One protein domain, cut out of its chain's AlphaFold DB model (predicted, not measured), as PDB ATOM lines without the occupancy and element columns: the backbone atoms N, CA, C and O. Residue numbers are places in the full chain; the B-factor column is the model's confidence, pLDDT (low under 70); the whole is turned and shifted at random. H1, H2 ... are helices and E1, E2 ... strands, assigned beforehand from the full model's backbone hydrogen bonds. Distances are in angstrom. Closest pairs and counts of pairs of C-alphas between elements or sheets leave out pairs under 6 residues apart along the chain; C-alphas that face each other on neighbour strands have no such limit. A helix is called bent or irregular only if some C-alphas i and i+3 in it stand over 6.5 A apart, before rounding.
ATOM      1  N   SER A 176     159.937  91.176 127.023       85.62
ATOM      2  CA  SER A 176     158.616  90.598 127.318       85.62
ATOM      3  C   SER A 176     158.256  90.651 128.807       85.62
ATOM      4  O   SER A 176     157.112  90.924 129.160       85.62
ATOM      5  N   MET A 177     159.237  90.455 129.695       87.94
ATOM      6  CA  MET A 177     159.051  90.598 131.141       87.94
ATOM      7  C   MET A 177     158.699  92.039 131.537       87.94
ATOM      8  O   MET A 177     157.787  92.246 132.333       87.94
ATOM      9  N   TRP A 178     159.363  93.042 130.956       90.38
ATOM     10  CA  TRP A 178     159.067  94.446 131.257       90.38
ATOM     11  C   TRP A 178     157.770  94.922 130.602       90.38
ATOM     12  O   TRP A 178     157.075  95.750 131.184       90.38
ATOM     13  N   GLU A 179     157.398  94.375 129.444       90.25
ATOM     14  CA  GLU A 179     156.069  94.571 128.848       90.25
ATOM     15  C   GLU A 179     154.972  94.004 129.760       90.25
ATOM     16  O   GLU A 179     153.987  94.690 130.044       90.25
ATOM     17  N   TRP A 180     155.175  92.797 130.302       89.50
ATOM     18  CA  TRP A 180     154.284  92.219 131.306       89.50
ATOM     19  C   TRP A 180     154.219  93.094 132.561       89.50
ATOM     20  O   TRP A 180     153.128  93.493 132.966       89.50
ATOM     21  N   GLN A 181     155.360  93.495 133.122       90.19
ATOM     22  CA  GLN A 181     155.409  94.354 134.307       90.19
ATOM     23  C   GLN A 181     154.699  95.696 134.067       90.19
ATOM     24  O   GLN A 181     153.975  96.186 134.932       90.19
ATOM     25  N   MET A 182     154.864  96.288 132.883       91.69
ATOM     26  CA  MET A 182     154.221  97.545 132.504       91.69
ATOM     27  C   MET A 182     152.699  97.395 132.445       91.69
ATOM     28  O   MET A 182     151.986  98.286 132.912       91.69
ATOM     29  N   SER A 183     152.205  96.257 131.943       89.31
ATOM     30  CA  SER A 183     150.768  95.949 131.915       89.31
ATOM     31  C   SER A 183     150.139  95.908 133.314       89.31
ATOM     32  O   SER A 183     148.973  96.261 133.466       89.31
ATOM     33  N   GLN A 184     150.917  95.556 134.345       89.81
ATOM     34  CA  GLN A 184     150.457  95.509 135.737       89.81
ATOM     35  C   GLN A 184     150.436  96.887 136.426       89.81
ATOM     36  O   GLN A 184     149.824  97.035 137.478       89.81
ATOM     37  N   MET A 185     151.099  97.908 135.869       88.94
ATOM     38  CA  MET A 185     151.304  99.214 136.525       88.94
ATOM     39  C   MET A 185     150.331 100.321 136.093       88.94
ATOM     40  O   MET A 185     150.576 101.500 136.373       88.94
ATOM     41  N   GLU A 186     149.232  99.960 135.424       85.50
ATOM     42  CA  GLU A 186     148.196 100.899 134.965       85.50
ATOM     43  C   GLU A 186     148.767 102.063 134.127       85.50
ATOM     44  O   GLU A 186     148.425 103.234 134.316       85.50
ATOM     45  N   LEU A 187     149.665 101.747 133.188       88.31
ATOM     46  CA  LEU A 187     150.258 102.701 132.242       88.31
ATOM     47  C   LEU A 187     149.658 102.516 130.830       88.31
ATOM     48  O   LEU A 187     150.351 102.022 129.937       88.31
ATOM     49  N   PRO A 188     148.373 102.867 130.598       88.00
ATOM     50  CA  PRO A 188     147.740 102.699 129.293       88.00
ATOM     51  C   PRO A 188     148.333 103.653 128.248       88.00
ATOM     52  O   PRO A 188     148.840 104.721 128.574       88.00
ATOM     53  N   ASN A 189     148.225 103.298 126.966       86.06
ATOM     54  CA  ASN A 189     148.592 104.159 125.826       86.06
ATOM     55  C   ASN A 189     150.042 104.677 125.830       86.06
ATOM     56  O   ASN A 189     150.345 105.750 125.295       86.06
ATOM     57  N   MET A 190     150.951 103.898 126.406       90.88
ATOM     58  CA  MET A 190     152.386 104.145 126.371       90.88
ATOM     59  C   MET A 190     153.070 102.998 125.624       90.88
ATOM     60  O   MET A 190     152.690 101.841 125.789       90.88
ATOM     61  N   ASP A 191     154.082 103.313 124.817       90.38
ATOM     62  CA  ASP A 191     154.942 102.283 124.223       90.38
ATOM     63  C   ASP A 191     156.109 101.983 125.166       90.38
ATOM     64  O   ASP A 191     156.546 102.864 125.907       90.38
ATOM     65  N   LEU A 192     156.659 100.771 125.112       93.62
ATOM     66  CA  LEU A 192     157.904 100.451 125.805       93.62
ATOM     67  C   LEU A 192     159.093 100.672 124.862       93.62
ATOM     68  O   LEU A 192     159.251  99.964 123.864       93.62
ATOM     69  N   ILE A 193     159.923 101.667 125.173       93.75
ATOM     70  CA  ILE A 193     161.126 102.009 124.404       93.75
ATOM     71  C   ILE A 193     162.356 101.446 125.109       93.75
ATOM     72  O   ILE A 193     162.497 101.593 126.317       93.75
ATOM     73  N   GLU A 194     163.276 100.858 124.351       92.75
ATOM     74  CA  GLU A 194     164.595 100.466 124.846       92.75
ATOM     75  C   GLU A 194     165.610 101.591 124.597       92.75
ATOM     76  O   GLU A 194     165.726 102.102 123.479       92.75
ATOM     77  N   ALA A 195     166.359 101.975 125.630       92.56
ATOM     78  CA  ALA A 195     167.423 102.968 125.538       92.56
ATOM     79  C   ALA A 195     168.728 102.450 126.151       92.56
ATOM     80  O   ALA A 195     168.735 101.816 127.206       92.56
ATOM     81  N   ASN A 196     169.851 102.757 125.503       91.75
ATOM     82  CA  ASN A 196     171.176 102.354 125.968       91.75
ATOM     83  C   ASN A 196     171.789 103.416 126.881       91.75
ATOM     84  O   ASN A 196     171.624 104.616 126.656       91.75
ATOM     85  N   TYR A 197     172.525 102.971 127.897       89.88
ATOM     86  CA  TYR A 197     173.232 103.863 128.805       89.88
ATOM     87  C   TYR A 197     174.298 104.670 128.063       89.88
ATOM     88  O   TYR A 197     175.137 104.123 127.344       89.88
ATOM     89  N   VAL A 198     174.298 105.980 128.298       88.25
ATOM     90  CA  VAL A 198     175.298 106.912 127.783       88.25
ATOM     91  C   VAL A 198     175.972 107.579 128.971       88.25
ATOM     92  O   VAL A 198     175.341 108.265 129.779       88.25
ATOM     93  N   MET A 199     177.288 107.409 129.082       82.62
ATOM     94  CA  MET A 199     178.055 108.092 130.116       82.62
ATOM     95  C   MET A 199     178.098 109.594 129.814       82.62
ATOM     96  O   MET A 199     178.831 110.049 128.939       82.62
ATOM     97  N   LEU A 200     177.307 110.373 130.553       85.88
ATOM     98  CA  LEU A 200     177.314 111.830 130.446       85.88
ATOM     99  C   LEU A 200     178.359 112.459 131.366       85.88
ATOM    100  O   LEU A 200     178.408 112.163 132.569       85.88
ATOM    101  N   ASP A 201     179.104 113.414 130.808       89.44
ATOM    102  CA  ASP A 201     179.970 114.313 131.565       89.44
ATOM    103  C   ASP A 201     179.164 115.031 132.678       89.44
ATOM    104  O   ASP A 201     178.074 115.565 132.419       89.44
ATOM    105  N   PRO A 202     179.655 115.060 133.932       91.00
ATOM    106  CA  PRO A 202     178.942 115.689 135.043       91.00
ATOM    107  C   PRO A 202     178.618 117.175 134.858       91.00
ATOM    108  O   PRO A 202     177.544 117.612 135.289       91.00
ATOM    109  N   ARG A 203     179.501 117.952 134.217       93.31
ATOM    110  CA  ARG A 203     179.272 119.373 133.918       93.31
ATOM    111  C   ARG A 203     178.190 119.511 132.860       93.31
ATOM    112  O   ARG A 203     177.261 120.296 133.047       93.31
ATOM    113  N   TRP A 204     178.239 118.691 131.813       90.50
ATOM    114  CA  TRP A 204     177.199 118.689 130.785       90.50
ATOM    115  C   TRP A 204     175.821 118.321 131.350       90.50
ATOM    116  O   TRP A 204     174.830 119.003 131.087       90.50
ATOM    117  N   ARG A 205     175.752 117.315 132.232       89.81
ATOM    118  CA  ARG A 205     174.517 116.940 132.944       89.81
ATOM    119  C   ARG A 205     173.946 118.097 133.771       89.81
ATOM    120  O   ARG A 205     172.729 118.209 133.929       89.81
ATOM    121  N   LEU A 206     174.800 118.937 134.355       91.94
ATOM    122  CA  LEU A 206     174.358 120.118 135.096       91.94
ATOM    123  C   LEU A 206     173.775 121.182 134.156       91.94
ATOM    124  O   LEU A 206     172.715 121.734 134.457       91.94
ATOM    125  N   GLU A 207     174.416 121.431 133.017       93.12
ATOM    126  CA  GLU A 207     173.916 122.372 132.010       93.12
ATOM    127  C   GLU A 207     172.580 121.917 131.410       93.12
ATOM    128  O   GLU A 207     171.646 122.717 131.334       93.12
ATOM    129  N   LEU A 208     172.414 120.622 131.119       91.69
ATOM    130  CA  LEU A 208     171.125 120.056 130.700       91.69
ATOM    131  C   LEU A 208     170.026 120.300 131.742       91.69
ATOM    132  O   LEU A 208     168.930 120.738 131.388       91.69
ATOM    133  N   ARG A 209     170.321 120.095 133.034       90.25
ATOM    134  CA  ARG A 209     169.369 120.351 134.130       90.25
ATOM    135  C   ARG A 209     169.013 121.832 134.277       90.25
ATOM    136  O   ARG A 209     167.864 122.157 134.581       90.25
ATOM    137  N   LYS A 210     169.962 122.745 134.053       93.00
ATOM    138  CA  LYS A 210     169.688 124.192 134.044       93.00
ATOM    139  C   LYS A 210     168.820 124.579 132.848       93.00
ATOM    140  O   LYS A 210     167.810 125.263 133.026       93.00
ATOM    141  N   ALA A 211     169.175 124.104 131.656       93.62
ATOM    142  CA  ALA A 211     168.443 124.359 130.421       93.62
ATOM    143  C   ALA A 211     167.009 123.809 130.473       93.62
ATOM    144  O   ALA A 211     166.087 124.470 129.987       93.62
ATOM    145  N   PHE A 212     166.792 122.680 131.156       94.50
ATOM    146  CA  PHE A 212     165.469 122.083 131.332       94.50
ATOM    147  C   PHE A 212     164.456 123.045 131.967       94.50
ATOM    148  O   PHE A 212     163.299 123.068 131.562       94.50
ATOM    149  N   LYS A 213     164.868 123.915 132.905       92.19
ATOM    150  CA  LYS A 213     163.953 124.904 133.510       92.19
ATOM    151  C   LYS A 213     163.345 125.839 132.462       92.19
ATOM    152  O   LYS A 213     162.158 126.161 132.526       92.19
ATOM    153  N   ARG A 214     164.158 126.269 131.493       93.00
ATOM    154  CA  ARG A 214     163.712 127.104 130.375       93.00
ATOM    155  C   ARG A 214     162.880 126.288 129.387       93.00
ATOM    156  O   ARG A 214     161.778 126.717 129.057       93.00
ATOM    157  N   ALA A 215     163.373 125.114 128.990       95.31
ATOM    158  CA  ALA A 215     162.686 124.222 128.057       95.31
ATOM    159  C   ALA A 215     161.286 123.844 128.558       95.31
ATOM    160  O   ALA A 215     160.327 123.969 127.814       95.31
ATOM    161  N   ARG A 216     161.140 123.504 129.845       96.62
ATOM    162  CA  ARG A 216     159.853 123.212 130.494       96.62
ATOM    163  C   ARG A 216     158.856 124.358 130.352       96.62
ATOM    164  O   ARG A 216     157.707 124.134 129.985       96.62
ATOM    165  N   ARG A 217     159.273 125.587 130.664       96.56
ATOM    166  CA  ARG A 217     158.396 126.764 130.570       96.56
ATOM    167  C   ARG A 217     157.974 127.019 129.123       96.56
ATOM    168  O   ARG A 217     156.809 127.310 128.874       96.56
ATOM    169  N   ASP A 218     158.920 126.940 128.196       96.69
ATOM    170  CA  ASP A 218     158.677 127.227 126.784       96.69
ATOM    171  C   ASP A 218     157.820 126.107 126.143       96.69
ATOM    172  O   ASP A 218     156.899 126.401 125.382       96.69
ATOM    173  N   PHE A 219     158.016 124.850 126.556       97.94
ATOM    174  CA  PHE A 219     157.180 123.698 126.203       97.94
ATOM    175  C   PHE A 219     155.736 123.859 126.686       97.94
ATOM    176  O   PHE A 219     154.808 123.658 125.911       97.94
ATOM    177  N   LEU A 220     155.527 124.277 127.939       97.88
ATOM    178  CA  LEU A 220     154.179 124.527 128.462       97.88
ATOM    179  C   LEU A 220     153.443 125.580 127.631       97.88
ATOM    180  O   LEU A 220     152.288 125.376 127.278       97.88
ATOM    181  N   LYS A 221     154.117 126.670 127.251       97.06
ATOM    182  CA  LYS A 221     153.518 127.671 126.358       97.06
ATOM    183  C   LYS A 221     153.142 127.057 125.014       97.06
ATOM    184  O   LYS A 221     152.013 127.236 124.574       97.06
ATOM    185  N   TYR A 222     154.063 126.319 124.397       96.25
ATOM    186  CA  TYR A 222     153.816 125.632 123.131       96.25
ATOM    187  C   TYR A 222     152.573 124.732 123.213       96.25
ATOM    188  O   TYR A 222     151.641 124.892 122.427       96.25
ATOM    189  N   VAL A 223     152.492 123.866 124.222       95.62
ATOM    190  CA  VAL A 223     151.332 122.992 124.445       95.62
ATOM    191  C   VAL A 223     150.053 123.805 124.676       95.62
ATOM    192  O   VAL A 223     149.031 123.533 124.053       95.62
ATOM    193  N   GLY A 224     150.112 124.856 125.496       94.50
ATOM    194  CA  GLY A 224     148.966 125.718 125.791       94.50
ATOM    195  C   GLY A 224     148.387 126.448 124.578       94.50
ATOM    196  O   GLY A 224     147.194 126.745 124.573       94.50
ATOM    197  N   TYR A 225     149.200 126.754 123.563       92.69
ATOM    198  CA  TYR A 225     148.744 127.422 122.339       92.69
ATOM    199  C   TYR A 225     148.394 126.458 121.200       92.69
ATOM    200  O   TYR A 225     147.548 126.807 120.381       92.69
ATOM    201  N   HIS A 226     149.007 125.273 121.144       91.88
ATOM    202  CA  HIS A 226     148.897 124.373 119.987       91.88
ATOM    203  C   HIS A 226     148.150 123.059 120.258       91.88
ATOM    204  O   HIS A 226     147.714 122.422 119.307       91.88
ATOM    205  N   HIS A 227     147.960 122.667 121.521       92.69
ATOM    206  CA  HIS A 227     147.387 121.367 121.901       92.69
ATOM    207  C   HIS A 227     146.186 121.515 122.852       92.69
ATOM    208  O   HIS A 227     145.986 120.709 123.756       92.69
ATOM    209  N   VAL A 228     145.366 122.555 122.660       90.94
ATOM    210  CA  VAL A 228     144.220 122.870 123.540       90.94
ATOM    211  C   VAL A 228     143.226 121.707 123.637       90.94
ATOM    212  O   VAL A 228     142.771 121.394 124.732       90.94
ATOM    213  N   ASN A 229     142.943 121.025 122.524       88.31
ATOM    214  CA  ASN A 229     142.012 119.892 122.504       88.31
ATOM    215  C   ASN A 229     142.530 118.709 123.338       88.31
ATOM    216  O   ASN A 229     141.775 118.133 124.111       88.31
ATOM    217  N   GLU A 230     143.827 118.393 123.242       90.31
ATOM    218  CA  GLU A 230     144.443 117.333 124.051       90.31
ATOM    219  C   GLU A 230     144.456 117.699 125.544       90.31
ATOM    220  O   GLU A 230     144.267 116.836 126.394       90.31
ATOM    221  N   LEU A 231     144.640 118.984 125.879       92.50
ATOM    222  CA  LEU A 231     144.552 119.463 127.263       92.50
ATOM    223  C   LEU A 231     143.145 119.269 127.835       92.50
ATOM    224  O   LEU A 231     143.007 118.760 128.945       92.50
ATOM    225  N   MET A 232     142.111 119.631 127.072       90.19
ATOM    226  CA  MET A 232     140.720 119.405 127.476       90.19
ATOM    227  C   MET A 232     140.420 117.907 127.618       90.19
ATOM    228  O   MET A 232     139.798 117.503 128.596       90.19
ATOM    229  N   ALA A 233     140.930 117.071 126.708       87.31
ATOM    230  CA  ALA A 233     140.788 115.617 126.794       87.31
ATOM    231  C   ALA A 233     141.512 115.001 128.001       87.31
ATOM    232  O   ALA A 233     141.058 114.003 128.555       87.31
ATOM    233  N   ALA A 234     142.596 115.627 128.463       88.75
ATOM    234  CA  ALA A 234     143.265 115.273 129.711       88.75
ATOM    235  C   ALA A 234     142.510 115.744 130.973       88.75
ATOM    236  O   ALA A 234     142.999 115.533 132.084       88.75
ATOM    237  N   GLY A 235     141.340 116.378 130.824       90.50
ATOM    238  CA  GLY A 235     140.506 116.861 131.926       90.50
ATOM    239  C   GLY A 235     140.909 118.232 132.474       90.50
ATOM    240  O   GLY A 235     140.503 118.580 133.579       90.50
ATOM    241  N   LEU A 236     141.717 119.009 131.741       92.19
ATOM    242  CA  LEU A 236     142.122 120.351 132.166       92.19
ATOM    243  C   LEU A 236     141.056 121.389 131.820       92.19
ATOM    244  O   LEU A 236     140.594 121.472 130.680       92.19
ATOM    245  N   LEU A 237     140.727 122.229 132.800       92.94
ATOM    246  CA  LEU A 237     139.772 123.320 132.633       92.94
ATOM    247  C   LEU A 237     140.426 124.529 131.948       92.94
ATOM    248  O   LEU A 237     141.650 124.665 131.884       92.94
ATOM    249  N   GLU A 238     139.607 125.464 131.470       92.94
ATOM    250  CA  GLU A 238     140.092 126.664 130.778       92.94
ATOM    251  C   GLU A 238     141.045 127.510 131.643       92.94
ATOM    252  O   GLU A 238     142.045 128.044 131.150       92.94
ATOM    253  N   GLU A 239     140.800 127.567 132.954       94.75
ATOM    254  CA  GLU A 239     141.686 128.231 133.911       94.75
ATOM    255  C   GLU A 239     143.076 127.588 133.988       94.75
ATOM    256  O   GLU A 239     144.089 128.289 134.090       94.75
ATOM    257  N   ASP A 240     143.156 126.265 133.875       96.19
ATOM    258  CA  ASP A 240     144.416 125.536 133.867       96.19
ATOM    259  C   ASP A 240     145.146 125.724 132.547       96.19
ATOM    260  O   ASP A 240     146.350 125.994 132.531       96.19
ATOM    261  N   ILE A 241     144.417 125.704 131.434       95.06
ATOM    262  CA  ILE A 241     144.962 126.012 130.109       95.06
ATOM    263  C   ILE A 241     145.526 127.442 130.089       95.06
ATOM    264  O   ILE A 241     146.602 127.687 129.534       95.06
ATOM    265  N   ALA A 242     144.874 128.398 130.757       96.31
ATOM    266  CA  ALA A 242     145.391 129.755 130.910       96.31
ATOM    267  C   ALA A 242     146.694 129.806 131.734       96.31
ATOM    268  O   ALA A 242     147.594 130.592 131.410       96.31
ATOM    269  N   LYS A 243     146.846 128.968 132.772       96.75
ATOM    270  CA  LYS A 243     148.116 128.810 133.514       96.75
ATOM    271  C   LYS A 243     149.205 128.216 132.607       96.75
ATOM    272  O   LYS A 243     150.320 128.751 132.565       96.75
ATOM    273  N   ILE A 244     148.867 127.201 131.812       96.62
ATOM    274  CA  ILE A 244     149.778 126.535 130.865       96.62
ATOM    275  C   ILE A 244     150.283 127.512 129.799       96.62
ATOM    276  O   ILE A 244     151.493 127.607 129.586       96.62
ATOM    277  N   LYS A 245     149.403 128.337 129.217       96.44
ATOM    278  CA  LYS A 245     149.774 129.413 128.271       96.44
ATOM    279  C   LYS A 245     150.742 130.438 128.874       96.44
ATOM    280  O   LYS A 245     151.532 131.051 128.158       96.44
ATOM    281  N   LYS A 246     150.744 130.609 130.200       97.06
ATOM    282  CA  LYS A 246     151.715 131.450 130.930       97.06
ATOM    283  C   LYS A 246     153.028 130.718 131.245       97.06
ATOM    284  O   LYS A 246     153.946 131.321 131.801       97.06
ATOM    285  N   GLY A 247     153.155 129.449 130.862       95.88
ATOM    286  CA  GLY A 247     154.318 128.601 131.118       95.88
ATOM    287  C   GLY A 247     154.341 127.996 132.522       95.88
ATOM    288  O   GLY A 247     155.423 127.683 133.020       95.88
ATOM    289  N   LYS A 248     153.182 127.876 133.184       96.69
ATOM    290  CA  LYS A 248     153.034 127.269 134.515       96.69
ATOM    291  C   LYS A 248     152.199 125.994 134.415       96.69
ATOM    292  O   LYS A 248     151.154 126.002 133.778       96.69
ATOM    293  N   ALA A 249     152.667 124.915 135.035       94.56
ATOM    294  CA  ALA A 249     151.893 123.681 135.101       94.56
ATOM    295  C   ALA A 249     150.759 123.836 136.138       94.56
ATOM    296  O   ALA A 249     151.001 124.461 137.177       94.56
ATOM    297  N   PRO A 250     149.551 123.325 135.853       94.94
ATOM    298  CA  PRO A 250     148.440 123.315 136.794       94.94
ATOM    299  C   PRO A 250     148.656 122.253 137.880       94.94
ATOM    300  O   PRO A 250     149.660 121.534 137.882       94.94
ATOM    301  N   GLU A 251     147.731 122.190 138.833       93.44
ATOM    302  CA  GLU A 251     147.804 121.228 139.929       93.44
ATOM    303  C   GLU A 251     147.794 119.788 139.406       93.44
ATOM    304  O   GLU A 251     147.127 119.475 138.427       93.44
ATOM    305  N   ASN A 252     148.574 118.915 140.045       94.56
ATOM    306  CA  ASN A 252     148.723 117.513 139.663       94.56
ATOM    307  C   ASN A 252     149.183 117.283 138.204       94.56
ATOM    308  O   ASN A 252     149.052 116.175 137.703       94.56
ATOM    309  N   PHE A 253     149.797 118.257 137.522       96.50
ATOM    310  CA  PHE A 253     150.421 118.060 136.206       96.50
ATOM    311  C   PHE A 253     151.888 118.480 136.208       96.50
ATOM    312  O   PHE A 253     152.289 119.459 136.842       96.50
ATOM    313  N   ASN A 254     152.712 117.753 135.458       96.06
ATOM    314  CA  ASN A 254     154.121 118.079 135.305       96.06
ATOM    315  C   ASN A 254     154.632 117.751 133.901       96.06
ATOM    316  O   ASN A 254     154.050 116.956 133.168       96.06
ATOM    317  N   VAL A 255     155.735 118.393 133.527       96.94
ATOM    318  CA  VAL A 255     156.436 118.091 132.279       96.94
ATOM    319  C   VAL A 255     157.430 116.979 132.563       96.94
ATOM    320  O   VAL A 255     158.377 117.171 133.328       96.94
ATOM    321  N   HIS A 256     157.201 115.834 131.942       95.62
ATOM    322  CA  HIS A 256     158.042 114.657 132.032       95.62
ATOM    323  C   HIS A 256     159.015 114.600 130.856       95.62
ATOM    324  O   HIS A 256     158.661 114.944 129.725       95.62
ATOM    325  N   ILE A 257     160.240 114.163 131.137       94.81
ATOM    326  CA  ILE A 257     161.244 113.856 130.122       94.81
ATOM    327  C   ILE A 257     161.093 112.373 129.796       94.81
ATOM    328  O   ILE A 257     161.311 111.555 130.681       94.81
ATOM    329  N   ARG A 258     160.740 112.040 128.550       94.69
ATOM    330  CA  ARG A 258     160.501 110.657 128.114       94.69
ATOM    331  C   ARG A 258     161.751 109.803 128.276       94.69
ATOM    332  O   ARG A 258     161.711 108.810 128.976       94.69
ATOM    333  N   ILE A 259     162.865 110.202 127.667       94.75
ATOM    334  CA  ILE A 259     164.145 109.497 127.769       94.75
ATOM    335  C   ILE A 259     165.046 110.267 128.743       94.75
ATOM    336  O   ILE A 259     165.314 111.447 128.494       94.75
ATOM    337  N   PRO A 260     165.539 109.656 129.835       93.56
ATOM    338  CA  PRO A 260     166.439 110.328 130.767       93.56
ATOM    339  C   PRO A 260     167.773 110.725 130.114       93.56
ATOM    340  O   PRO A 260     168.264 110.064 129.201       93.56
ATOM    341  N   PHE A 261     168.418 111.778 130.627       93.44
ATOM    342  CA  PHE A 261     169.677 112.289 130.060       93.44
ATOM    343  C   PHE A 261     170.799 111.245 130.026       93.44
ATOM    344  O   PHE A 261     171.551 111.187 129.062       93.44
ATOM    345  N   ASP A 262     170.882 110.389 131.048       90.44
ATOM    346  CA  ASP A 262     171.886 109.321 131.134       90.44
ATOM    347  C   ASP A 262     171.666 108.173 130.127       90.44
ATOM    348  O   ASP A 262     172.460 107.242 130.075       90.44
ATOM    349  N   TYR A 263     170.603 108.245 129.322       92.25
ATOM    350  CA  TYR A 263     170.268 107.291 128.261       92.25
ATOM    351  C   TYR A 263     170.084 107.994 126.905       92.25
ATOM    352  O   TYR A 263     169.357 107.523 126.036       92.25
ATOM    353  N   GLY A 264     170.718 109.161 126.725       90.56
ATOM    354  CA  GLY A 264     170.692 109.917 125.465       90.56
ATOM    355  C   GLY A 264     169.527 110.900 125.318       90.56
ATOM    356  O   GLY A 264     169.364 111.502 124.260       90.56
ATOM    357  N   GLY A 265     168.728 111.103 126.368       93.06
ATOM    358  CA  GLY A 265     167.664 112.102 126.374       93.06
ATOM    359  C   GLY A 265     168.155 113.537 126.175       93.06
ATOM    360  O   GLY A 265     169.246 113.908 126.608       93.06
ATOM    361  N   THR A 266     167.306 114.379 125.586       93.56
ATOM    362  CA  THR A 266     167.573 115.811 125.365       93.56
ATOM    363  C   THR A 266     166.475 116.693 125.967       93.56
ATOM    364  O   THR A 266     165.464 116.208 126.478       93.56
ATOM    365  N   ASN A 267     166.672 118.014 125.916       94.31
ATOM    366  CA  ASN A 267     165.663 119.010 126.299       94.31
ATOM    367  C   ASN A 267     164.717 119.386 125.141       94.31
ATOM    368  O   ASN A 267     163.974 120.365 125.251       94.31
ATOM    369  N   ASP A 268     164.759 118.649 124.030       94.62
ATOM    370  CA  ASP A 268     163.926 118.929 122.865       94.62
ATOM    371  C   ASP A 268     162.460 118.643 123.166       94.62
ATOM    372  O   ASP A 268     162.123 117.706 123.888       94.62
ATOM    373  N   PHE A 269     161.552 119.405 122.556       94.00
ATOM    374  CA  PHE A 269     160.117 119.223 122.786       94.00
ATOM    375  C   PHE A 269     159.622 117.834 122.353       94.00
ATOM    376  O   PHE A 269     158.566 117.400 122.804       94.00
ATOM    377  N   SER A 270     160.337 117.122 121.473       93.31
ATOM    378  CA  SER A 270     160.083 115.711 121.127       93.31
ATOM    379  C   SER A 270     160.256 114.763 122.316       93.31
ATOM    380  O   SER A 270     159.527 113.774 122.399       93.31
ATOM    381  N   ASN A 271     161.147 115.090 123.250       95.50
ATOM    382  CA  ASN A 271     161.440 114.306 124.445       95.50
ATOM    383  C   ASN A 271     160.618 114.746 125.669       95.50
ATOM    384  O   ASN A 271     160.816 114.223 126.762       95.50
ATOM    385  N   LEU A 272     159.708 115.712 125.511       96.31
ATOM    386  CA  LEU A 272     158.881 116.244 126.591       96.31
ATOM    387  C   LEU A 272     157.413 115.880 126.396       96.31
ATOM    388  O   LEU A 272     156.892 115.904 125.278       96.31
ATOM    389  N   VAL A 273     156.742 115.595 127.507       96.75
ATOM    390  CA  VAL A 273     155.302 115.343 127.554       96.75
ATOM    391  C   VAL A 273     154.705 115.967 128.810       96.75
ATOM    392  O   VAL A 273     155.293 115.900 129.889       96.75
ATOM    393  N   LEU A 274     153.548 116.611 128.677       97.56
ATOM    394  CA  LEU A 274     152.749 117.042 129.818       97.56
ATOM    395  C   LEU A 274     151.912 115.855 130.296       97.56
ATOM    396  O   LEU A 274     151.156 115.286 129.516       97.56
ATOM    397  N   ILE A 275     152.048 115.487 131.565       96.19
ATOM    398  CA  ILE A 275     151.405 114.304 132.137       96.19
ATOM    399  C   ILE A 275     150.912 114.589 133.554       96.19
ATOM    400  O   ILE A 275     151.488 115.411 134.275       96.19
ATOM    401  N   GLN A 276     149.847 113.903 133.957       95.06
ATOM    402  CA  GLN A 276     149.363 113.951 135.328       95.06
ATOM    403  C   GLN A 276     150.401 113.335 136.280       95.06
ATOM    404  O   GLN A 276     150.997 112.293 135.993       95.06
ATOM    405  N   THR A 277     150.636 113.983 137.419       94.56
ATOM    406  CA  THR A 277     151.649 113.567 138.390       94.56
ATOM    407  C   THR A 277     151.225 112.258 139.050       94.56
ATOM    408  O   THR A 277     151.956 111.271 138.996       94.56
ATOM    409  N   HIS A 278     150.012 112.230 139.598       92.69
ATOM    410  CA  HIS A 278     149.391 111.026 140.135       92.69
ATOM    411  C   HIS A 278     148.245 110.572 139.223       92.69
ATOM    412  O   HIS A 278     147.397 111.410 138.912       92.69
ATOM    413  N   PRO A 279     148.185 109.282 138.835       92.12
ATOM    414  CA  PRO A 279     149.140 108.212 139.164       92.12
ATOM    415  C   PRO A 279     150.329 108.104 138.187       92.12
ATOM    416  O   PRO A 279     151.364 107.536 138.531       92.12
ATOM    417  N   TYR A 280     150.209 108.643 136.971       94.62
ATOM    418  CA  TYR A 280     151.028 108.194 135.840       94.62
ATOM    419  C   TYR A 280     152.506 108.570 135.927       94.62
ATOM    420  O   TYR A 280     153.361 107.702 135.780       94.62
ATOM    421  N   HIS A 281     152.840 109.836 136.196       95.06
ATOM    422  CA  HIS A 281     154.244 110.248 136.311       95.06
ATOM    423  C   HIS A 281     154.975 109.463 137.406       95.06
ATOM    424  O   HIS A 281     156.114 109.040 137.214       95.06
ATOM    425  N   VAL A 282     154.317 109.256 138.551       94.81
ATOM    426  CA  VAL A 282     154.860 108.471 139.666       94.81
ATOM    427  C   VAL A 282     155.057 107.009 139.266       94.81
ATOM    428  O   VAL A 282     156.109 106.445 139.558       94.81
ATOM    429  N   ASN A 283     154.095 106.403 138.570       95.31
ATOM    430  CA  ASN A 283     154.202 105.013 138.127       95.31
ATOM    431  C   ASN A 283     155.310 104.812 137.083       95.31
ATOM    432  O   ASN A 283     156.000 103.797 137.148       95.31
ATOM    433  N   ILE A 284     155.556 105.787 136.197       95.38
ATOM    434  CA  ILE A 284     156.717 105.751 135.293       95.38
ATOM    435  C   ILE A 284     158.018 105.702 136.102       95.38
ATOM    436  O   ILE A 284     158.842 104.827 135.864       95.38
ATOM    437  N   HIS A 285     158.206 106.588 137.089       94.31
ATOM    438  CA  HIS A 285     159.430 106.569 137.906       94.31
ATOM    439  C   HIS A 285     159.582 105.272 138.697       94.31
ATOM    440  O   HIS A 285     160.659 104.692 138.674       94.31
ATOM    441  N   LYS A 286     158.502 104.744 139.287       94.06
ATOM    442  CA  LYS A 286     158.522 103.424 139.941       94.06
ATOM    443  C   LYS A 286     158.970 102.318 138.980       94.06
ATOM    444  O   LYS A 286     159.763 101.463 139.361       94.06
ATOM    445  N   PHE A 287     158.492 102.346 137.735       94.19
ATOM    446  CA  PHE A 287     158.885 101.388 136.704       94.19
ATOM    447  C   PHE A 287     160.376 101.470 136.354       94.19
ATOM    448  O   PHE A 287     161.043 100.445 136.206       94.19
ATOM    449  N   LEU A 288     160.919 102.684 136.257       92.94
ATOM    450  CA  LEU A 288     162.347 102.899 136.018       92.94
ATOM    451  C   LEU A 288     163.195 102.500 137.233       92.94
ATOM    452  O   LEU A 288     164.247 101.882 137.073       92.94
ATOM    453  N   ASP A 289     162.735 102.805 138.445       91.12
ATOM    454  CA  ASP A 289     163.443 102.496 139.688       91.12
ATOM    455  C   ASP A 289     163.599 100.985 139.888       91.12
ATOM    456  O   ASP A 289     164.672 100.545 140.295       91.12
ATOM    457  N   MET A 290     162.604 100.169 139.515       89.62
ATOM    458  CA  MET A 290     162.738  98.702 139.531       89.62
ATOM    459  C   MET A 290     163.905  98.205 138.667       89.62
ATOM    460  O   MET A 290     164.561  97.232 139.015       89.62
ATOM    461  N   GLN A 291     164.206  98.875 137.556       89.94
ATOM    462  CA  GLN A 291     165.324  98.498 136.684       89.94
ATOM    463  C   GLN A 291     166.669  98.993 137.214       89.94
ATOM    464  O   GLN A 291     167.684  98.308 137.091       89.94
ATOM    465  N   ILE A 292     166.681 100.197 137.787       86.56
ATOM    466  CA  ILE A 292     167.902 100.867 138.240       86.56
ATOM    467  C   ILE A 292     168.367 100.313 139.590       86.56
ATOM    468  O   ILE A 292     169.561 100.082 139.769       86.56
ATOM    469  N   LEU A 293     167.450 100.085 140.532       82.88
ATOM    470  CA  LEU A 293     167.769  99.634 141.891       82.88
ATOM    471  C   LEU A 293     168.132  98.148 141.967       82.88
ATOM    472  O   LEU A 293     168.808  97.744 142.908       82.88
ATOM    473  N   ASN A 294     167.746  97.349 140.969       75.50
ATOM    474  CA  ASN A 294     168.143  95.942 140.868       75.50
ATOM    475  C   ASN A 294     169.613  95.754 140.441       75.50
ATOM    476  O   ASN A 294     170.090  94.623 140.366       75.50
ATOM    477  N   GLN A 295     170.342  96.835 140.145       75.12
ATOM    478  CA  GLN A 295     171.756  96.769 139.783       75.12
ATOM    479  C   GLN A 295     172.668  96.792 141.019       75.12
ATOM    480  O   GLN A 295     172.343  97.440 142.017       75.12
ATOM    481  N   PRO A 296     173.847  96.138 140.964       73.81
ATOM    482  CA  PRO A 296     174.839  96.231 142.029       73.81
ATOM    483  C   PRO A 296     175.206  97.694 142.312       73.81
ATOM    484  O   PRO A 296     175.286  98.521 141.399       73.81
ATOM    485  N   GLN A 297     175.420  97.999 143.597       67.12
ATOM    486  CA  GLN A 297     175.534  99.353 144.142       67.12
ATOM    487  C   GLN A 297     176.373 100.288 143.248       67.12
ATOM    488  O   GLN A 297     177.584 100.122 143.101       67.12
ATOM    489  N   GLY A 298     175.722 101.299 142.663       64.75
ATOM    490  CA  GLY A 298     176.379 102.355 141.884       64.75
ATOM    491  C   GLY A 298     176.499 102.107 140.377       64.75
ATOM    492  O   GLY A 298     176.951 103.011 139.670       64.75
ATOM    493  N   MET A 299     176.068 100.953 139.857       73.56
ATOM    494  CA  MET A 299     175.991 100.720 138.411       73.56
ATOM    495  C   MET A 299     174.604 101.053 137.860       73.56
ATOM    496  O   MET A 299     173.583 100.761 138.473       73.56
ATOM    497  N   LYS A 300     174.569 101.674 136.678       80.69
ATOM    498  CA  LYS A 300     173.333 101.863 135.908       80.69
ATOM    499  C   LYS A 300     173.169 100.708 134.926       80.69
ATOM    500  O   LYS A 300     174.183 100.247 134.388       80.69
ATOM    501  N   PRO A 301     171.934 100.248 134.671       84.69
ATOM    502  CA  PRO A 301     171.715  99.175 133.719       84.69
ATOM    503  C   PRO A 301     172.156  99.631 132.323       84.69
ATOM    504  O   PRO A 301     171.959 100.780 131.933       84.69
ATOM    505  N   ARG A 302     172.792  98.730 131.565       85.81
ATOM    506  CA  ARG A 302     173.263  99.039 130.201       85.81
ATOM    507  C   ARG A 302     172.108  99.370 129.257       85.81
ATOM    508  O   ARG A 302     172.294 100.171 128.345       85.81
ATOM    509  N   ARG A 303     170.950  98.756 129.493       89.69
ATOM    510  CA  ARG A 303     169.696  98.945 128.768       89.69
ATOM    511  C   ARG A 303     168.616  99.337 129.762       89.69
ATOM    512  O   ARG A 303     168.576  98.793 130.860       89.69
ATOM    513  N   LEU A 304     167.764 100.272 129.376       92.12
ATOM    514  CA  LEU A 304     166.622 100.711 130.162       92.12
ATOM    515  C   LEU A 304     165.376 100.647 129.289       92.12
ATOM    516  O   LEU A 304     165.342 101.228 128.204       92.12
ATOM    517  N   PHE A 305     164.357  99.962 129.785       94.25
ATOM    518  CA  PHE A 305     163.023  99.929 129.215       94.25
ATOM    519  C   PHE A 305     162.210 101.075 129.800       94.25
ATOM    520  O   PHE A 305     162.099 101.231 131.014       94.25
ATOM    521  N   ILE A 306     161.669 101.924 128.940       94.94
ATOM    522  CA  ILE A 306     161.067 103.187 129.338       94.94
ATOM    523  C   ILE A 306     159.631 103.234 128.823       94.94
ATOM    524  O   ILE A 306     159.432 103.222 127.604       94.94
ATOM    525  N   PRO A 307     158.630 103.327 129.717       95.44
ATOM    526  CA  PRO A 307     157.269 103.647 129.329       95.44
ATOM    527  C   PRO A 307     157.253 105.048 128.720       95.44
ATOM    528  O   PRO A 307     157.580 106.034 129.382       95.44
ATOM    529  N   ALA A 308     156.905 105.136 127.444       92.94
ATOM    530  CA  ALA A 308     156.918 106.359 126.667       92.94
ATOM    531  C   ALA A 308     155.480 106.793 126.351       92.94
ATOM    532  O   ALA A 308     154.855 106.258 125.429       92.94
ATOM    533  N   PRO A 309     154.946 107.790 127.081       92.38
ATOM    534  CA  PRO A 309     153.653 108.383 126.771       92.38
ATOM    535  C   PRO A 309     153.632 108.945 125.354       92.38
ATOM    536  O   PRO A 309     154.550 109.683 124.983       92.38
ATOM    537  N   LYS A 310     152.582 108.655 124.580       86.25
ATOM    538  CA  LYS A 310     152.362 109.223 123.237       86.25
ATOM    539  C   LYS A 310     151.895 110.685 123.306       86.25
ATOM    540  O   LYS A 310     151.402 111.141 124.330       86.25
ATOM    541  N   GLY A 311     152.085 111.438 122.217       90.38
ATOM    542  CA  GLY A 311     151.588 112.823 122.087       90.38
ATOM    543  C   GLY A 311     152.404 113.901 122.819       90.38
ATOM    544  O   GLY A 311     153.520 113.660 123.272       90.38
ATOM    545  N   LYS A 312     151.904 115.139 122.886       94.19
ATOM    546  CA  LYS A 312     152.527 116.213 123.696       94.19
ATOM    547  C   LYS A 312     151.850 116.366 125.048       94.19
ATOM    548  O   LYS A 312     152.506 116.764 126.012       94.19
ATOM    549  N   VAL A 313     150.575 116.009 125.116       94.50
ATOM    550  CA  VAL A 313     149.807 115.848 126.343       94.50
ATOM    551  C   VAL A 313     149.416 114.382 126.448       94.50
ATOM    552  O   VAL A 313     148.874 113.814 125.504       94.50
ATOM    553  N   TYR A 314     149.710 113.770 127.586       93.19
ATOM    554  CA  TYR A 314     149.280 112.411 127.866       93.19
ATOM    555  C   TYR A 314     147.895 112.410 128.508       93.19
ATOM    556  O   TYR A 314     147.650 113.138 129.473       93.19
ATOM    557  N   PHE A 315     147.042 111.512 128.026       88.31
ATOM    558  CA  PHE A 315     145.795 111.130 128.665       88.31
ATOM    559  C   PHE A 315     145.548 109.624 128.450       88.31
ATOM    560  O   PHE A 315     145.943 109.076 127.419       88.31
ATOM    561  N   PRO A 316     144.919 108.937 129.416       79.75
ATOM    562  CA  PRO A 316     144.743 107.481 129.396       79.75
ATOM    563  C   PRO A 316     143.645 106.990 128.431       79.75
ATOM    564  O   PRO A 316     143.475 105.784 128.275       79.75
ATOM    565  N   GLY A 317     142.881 107.893 127.808       70.94
ATOM    566  CA  GLY A 317     141.810 107.556 126.863       70.94
ATOM    567  C   GLY A 317     142.331 107.148 125.481       70.94
ATOM    568  O   GLY A 317     143.404 107.583 125.065       70.94
ATOM    569  N   VAL A 318     141.577 106.304 124.772       59.22
ATOM    570  CA  VAL A 318     141.910 105.856 123.408       59.22
ATOM    571  C   VAL A 318     141.837 107.043 122.447       59.22
ATOM    572  O   VAL A 318     140.814 107.714 122.358       59.22
ATOM    573  N   GLU A 339     131.047 109.691 123.001       40.78
ATOM    574  CA  GLU A 339     130.106 109.953 124.108       40.78
ATOM    575  C   GLU A 339     130.442 109.107 125.359       40.78
ATOM    576  O   GLU A 339     130.388 109.587 126.491       40.78
ATOM    577  N   SER A 340     130.931 107.878 125.147       45.03
ATOM    578  CA  SER A 340     131.336 106.928 126.190       45.03
ATOM    579  C   SER A 340     132.479 107.413 127.092       45.03
ATOM    580  O   SER A 340     132.523 107.054 128.267       45.03
ATOM    581  N   THR A 341     133.399 108.253 126.602       47.12
ATOM    582  CA  THR A 341     134.488 108.803 127.435       47.12
ATOM    583  C   THR A 341     133.950 109.868 128.390       47.12
ATOM    584  O   THR A 341     134.377 109.929 129.544       47.12
ATOM    585  N   PHE A 342     132.962 110.660 127.956       44.31
ATOM    586  CA  PHE A 342     132.253 111.581 128.846       44.31
ATOM    587  C   PHE A 342     131.397 110.825 129.867       44.31
ATOM    588  O   PHE A 342     131.394 111.209 131.034       44.31
ATOM    589  N   GLU A 343     130.753 109.720 129.479       44.97
ATOM    590  CA  GLU A 343     129.998 108.862 130.406       44.97
ATOM    591  C   GLU A 343     130.897 108.211 131.467       44.97
ATOM    592  O   GLU A 343     130.557 108.231 132.650       44.97
ATOM    593  N   ILE A 344     132.078 107.707 131.090       50.25
ATOM    594  CA  ILE A 344     133.052 107.129 132.034       50.25
ATOM    595  C   ILE A 344     133.570 108.195 133.014       50.25
ATOM    596  O   ILE A 344     133.677 107.940 134.217       50.25
ATOM    597  N   ILE A 345     133.873 109.404 132.529       51.88
ATOM    598  CA  ILE A 345     134.322 110.521 133.377       51.88
ATOM    599  C   ILE A 345     133.187 110.995 134.303       51.88
ATOM    600  O   ILE A 345     133.432 111.285 135.477       51.88
ATOM    601  N   ALA A 346     131.942 111.021 133.819       46.22
ATOM    602  CA  ALA A 346     130.770 111.376 134.614       46.22
ATOM    603  C   ALA A 346     130.470 110.331 135.705       46.22
ATOM    604  O   ALA A 346     130.263 110.707 136.859       46.22
TER     605      ALA A 346
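AT A GLANCE: This is residues 176 to 318 and 339 to 346 of the 353 residues of an uncharacterized protein of Acetobacter sp. CAG:977 (UniProt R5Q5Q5). Two separate two-stranded ribbons, E1 with E4 and E2 with E3, make the core, with long H2 along the outer side of E2 and E3 and H1 on the far side of E1 and E4. H5 packs on E4 and, with its first part, on E2; the short helices H3 and H4 gather at the last end of H2, while H6, printed beyond a cut, is off by itself. The printed part has 151 residues, with six named helices and four named strands in the order H1 E1 H2 H3 H4 E2 E3 H5 E4 H6; both ribbons are antiparallel, and the class is mixed, helices and strands. The whole is compact, with a radius of gyration of the C-alphas of 16.3 A, and spans 48 by 36 by 20 A.

IN THESE COORDINATES: Find C-alpha 176 at (158.616, 90.598, 127.318); there H1 begins, residues 176 to 184. E1, residues 190 to 196, follows, 18.9 A from first to last C-alpha. Look next at C-alpha 202 at (178.942, 115.689, 135.043), where H2 begins; it takes residues 202 to 226, is 34.7 A long and has a kink of 36 degrees near residue 214. H3 is residues 228 to 233 and H4 is residues 238 to 245. E2, residues 253 to 257, and E3, residues 272 to 276, are each 13.1 A long. H5, residues 277 to 293, is 21.6 A long and is neither bent nor irregular, but only just: C-alphas 278 and 281 are 6.2 A apart. E4 is residues 303 to 309, 18.7 A long. H6, residues 339 to 346, ends at C-alpha 346 at (130.770, 111.376, 134.614).

HOW THE PARTS SIT: Start at E1 and E4, antiparallel neighbours at 151 degrees; look for N 193 and O 306, 2.9 A apart, and N 306 and O 193, 2.8 A apart. The closest C-alphas of H1 and E4 are those of Trp 178 and Phe 305, 7.1 A apart. H5 comes nearest to E4 at the C-alphas of Ile 284 and Pro 307, 6.3 A apart, and is apart from E1. H1 and H5 are close but not clearly touching: the closest C-alphas, of Met 182 and Phe 287, are 7.4 A apart, at a shallow tilt of 32 degrees, opposite ways. Move to E2 and E3, an antiparallel hairpin at 146 degrees, where N 256 and O 273 are 2.8 A apart. The closest C-alphas of E2 and H5 are those of Phe 253 and Thr 277, 5.1 A apart; those of H2 and E2 are Arg 216 and Val 255, 6.4 A apart. H2 touches H4 with residues 220 to 225 alone, the closest C-alphas being those of Gly 224 and Lys 245, 4.5 A apart, at a steep tilt of 43 degrees, opposite ways. H3 and H4 only just touch, with 3 pairs of C-alphas within 8 A, the closest those of Leu 231 and Ile 241, 7.2 A apart. H6 touches no helix. In H1, H3, H4 and H6 every O i to N i+4 pair is within hydrogen-bond range; in H2 19 of 21 are, in H5 11 of 13.

THE WHOLE: The two C-alphas farthest apart are those of Arg 203 and Glu 339, 51.0 A. Residues 319 to 338 are not printed, and C-alphas 318 and 339 are 12.5 A apart across the cut. Of the links that are printed whole, E2 to E3 is the long one, with 14 residues. Residues 294 to 299 stand free. The mean pLDDT of the printed part is 88.7; it is under 70 at residues 297 to 298, residue 318 and residues 339 to 346, so look at H6 in this model with its mean of 46 in mind.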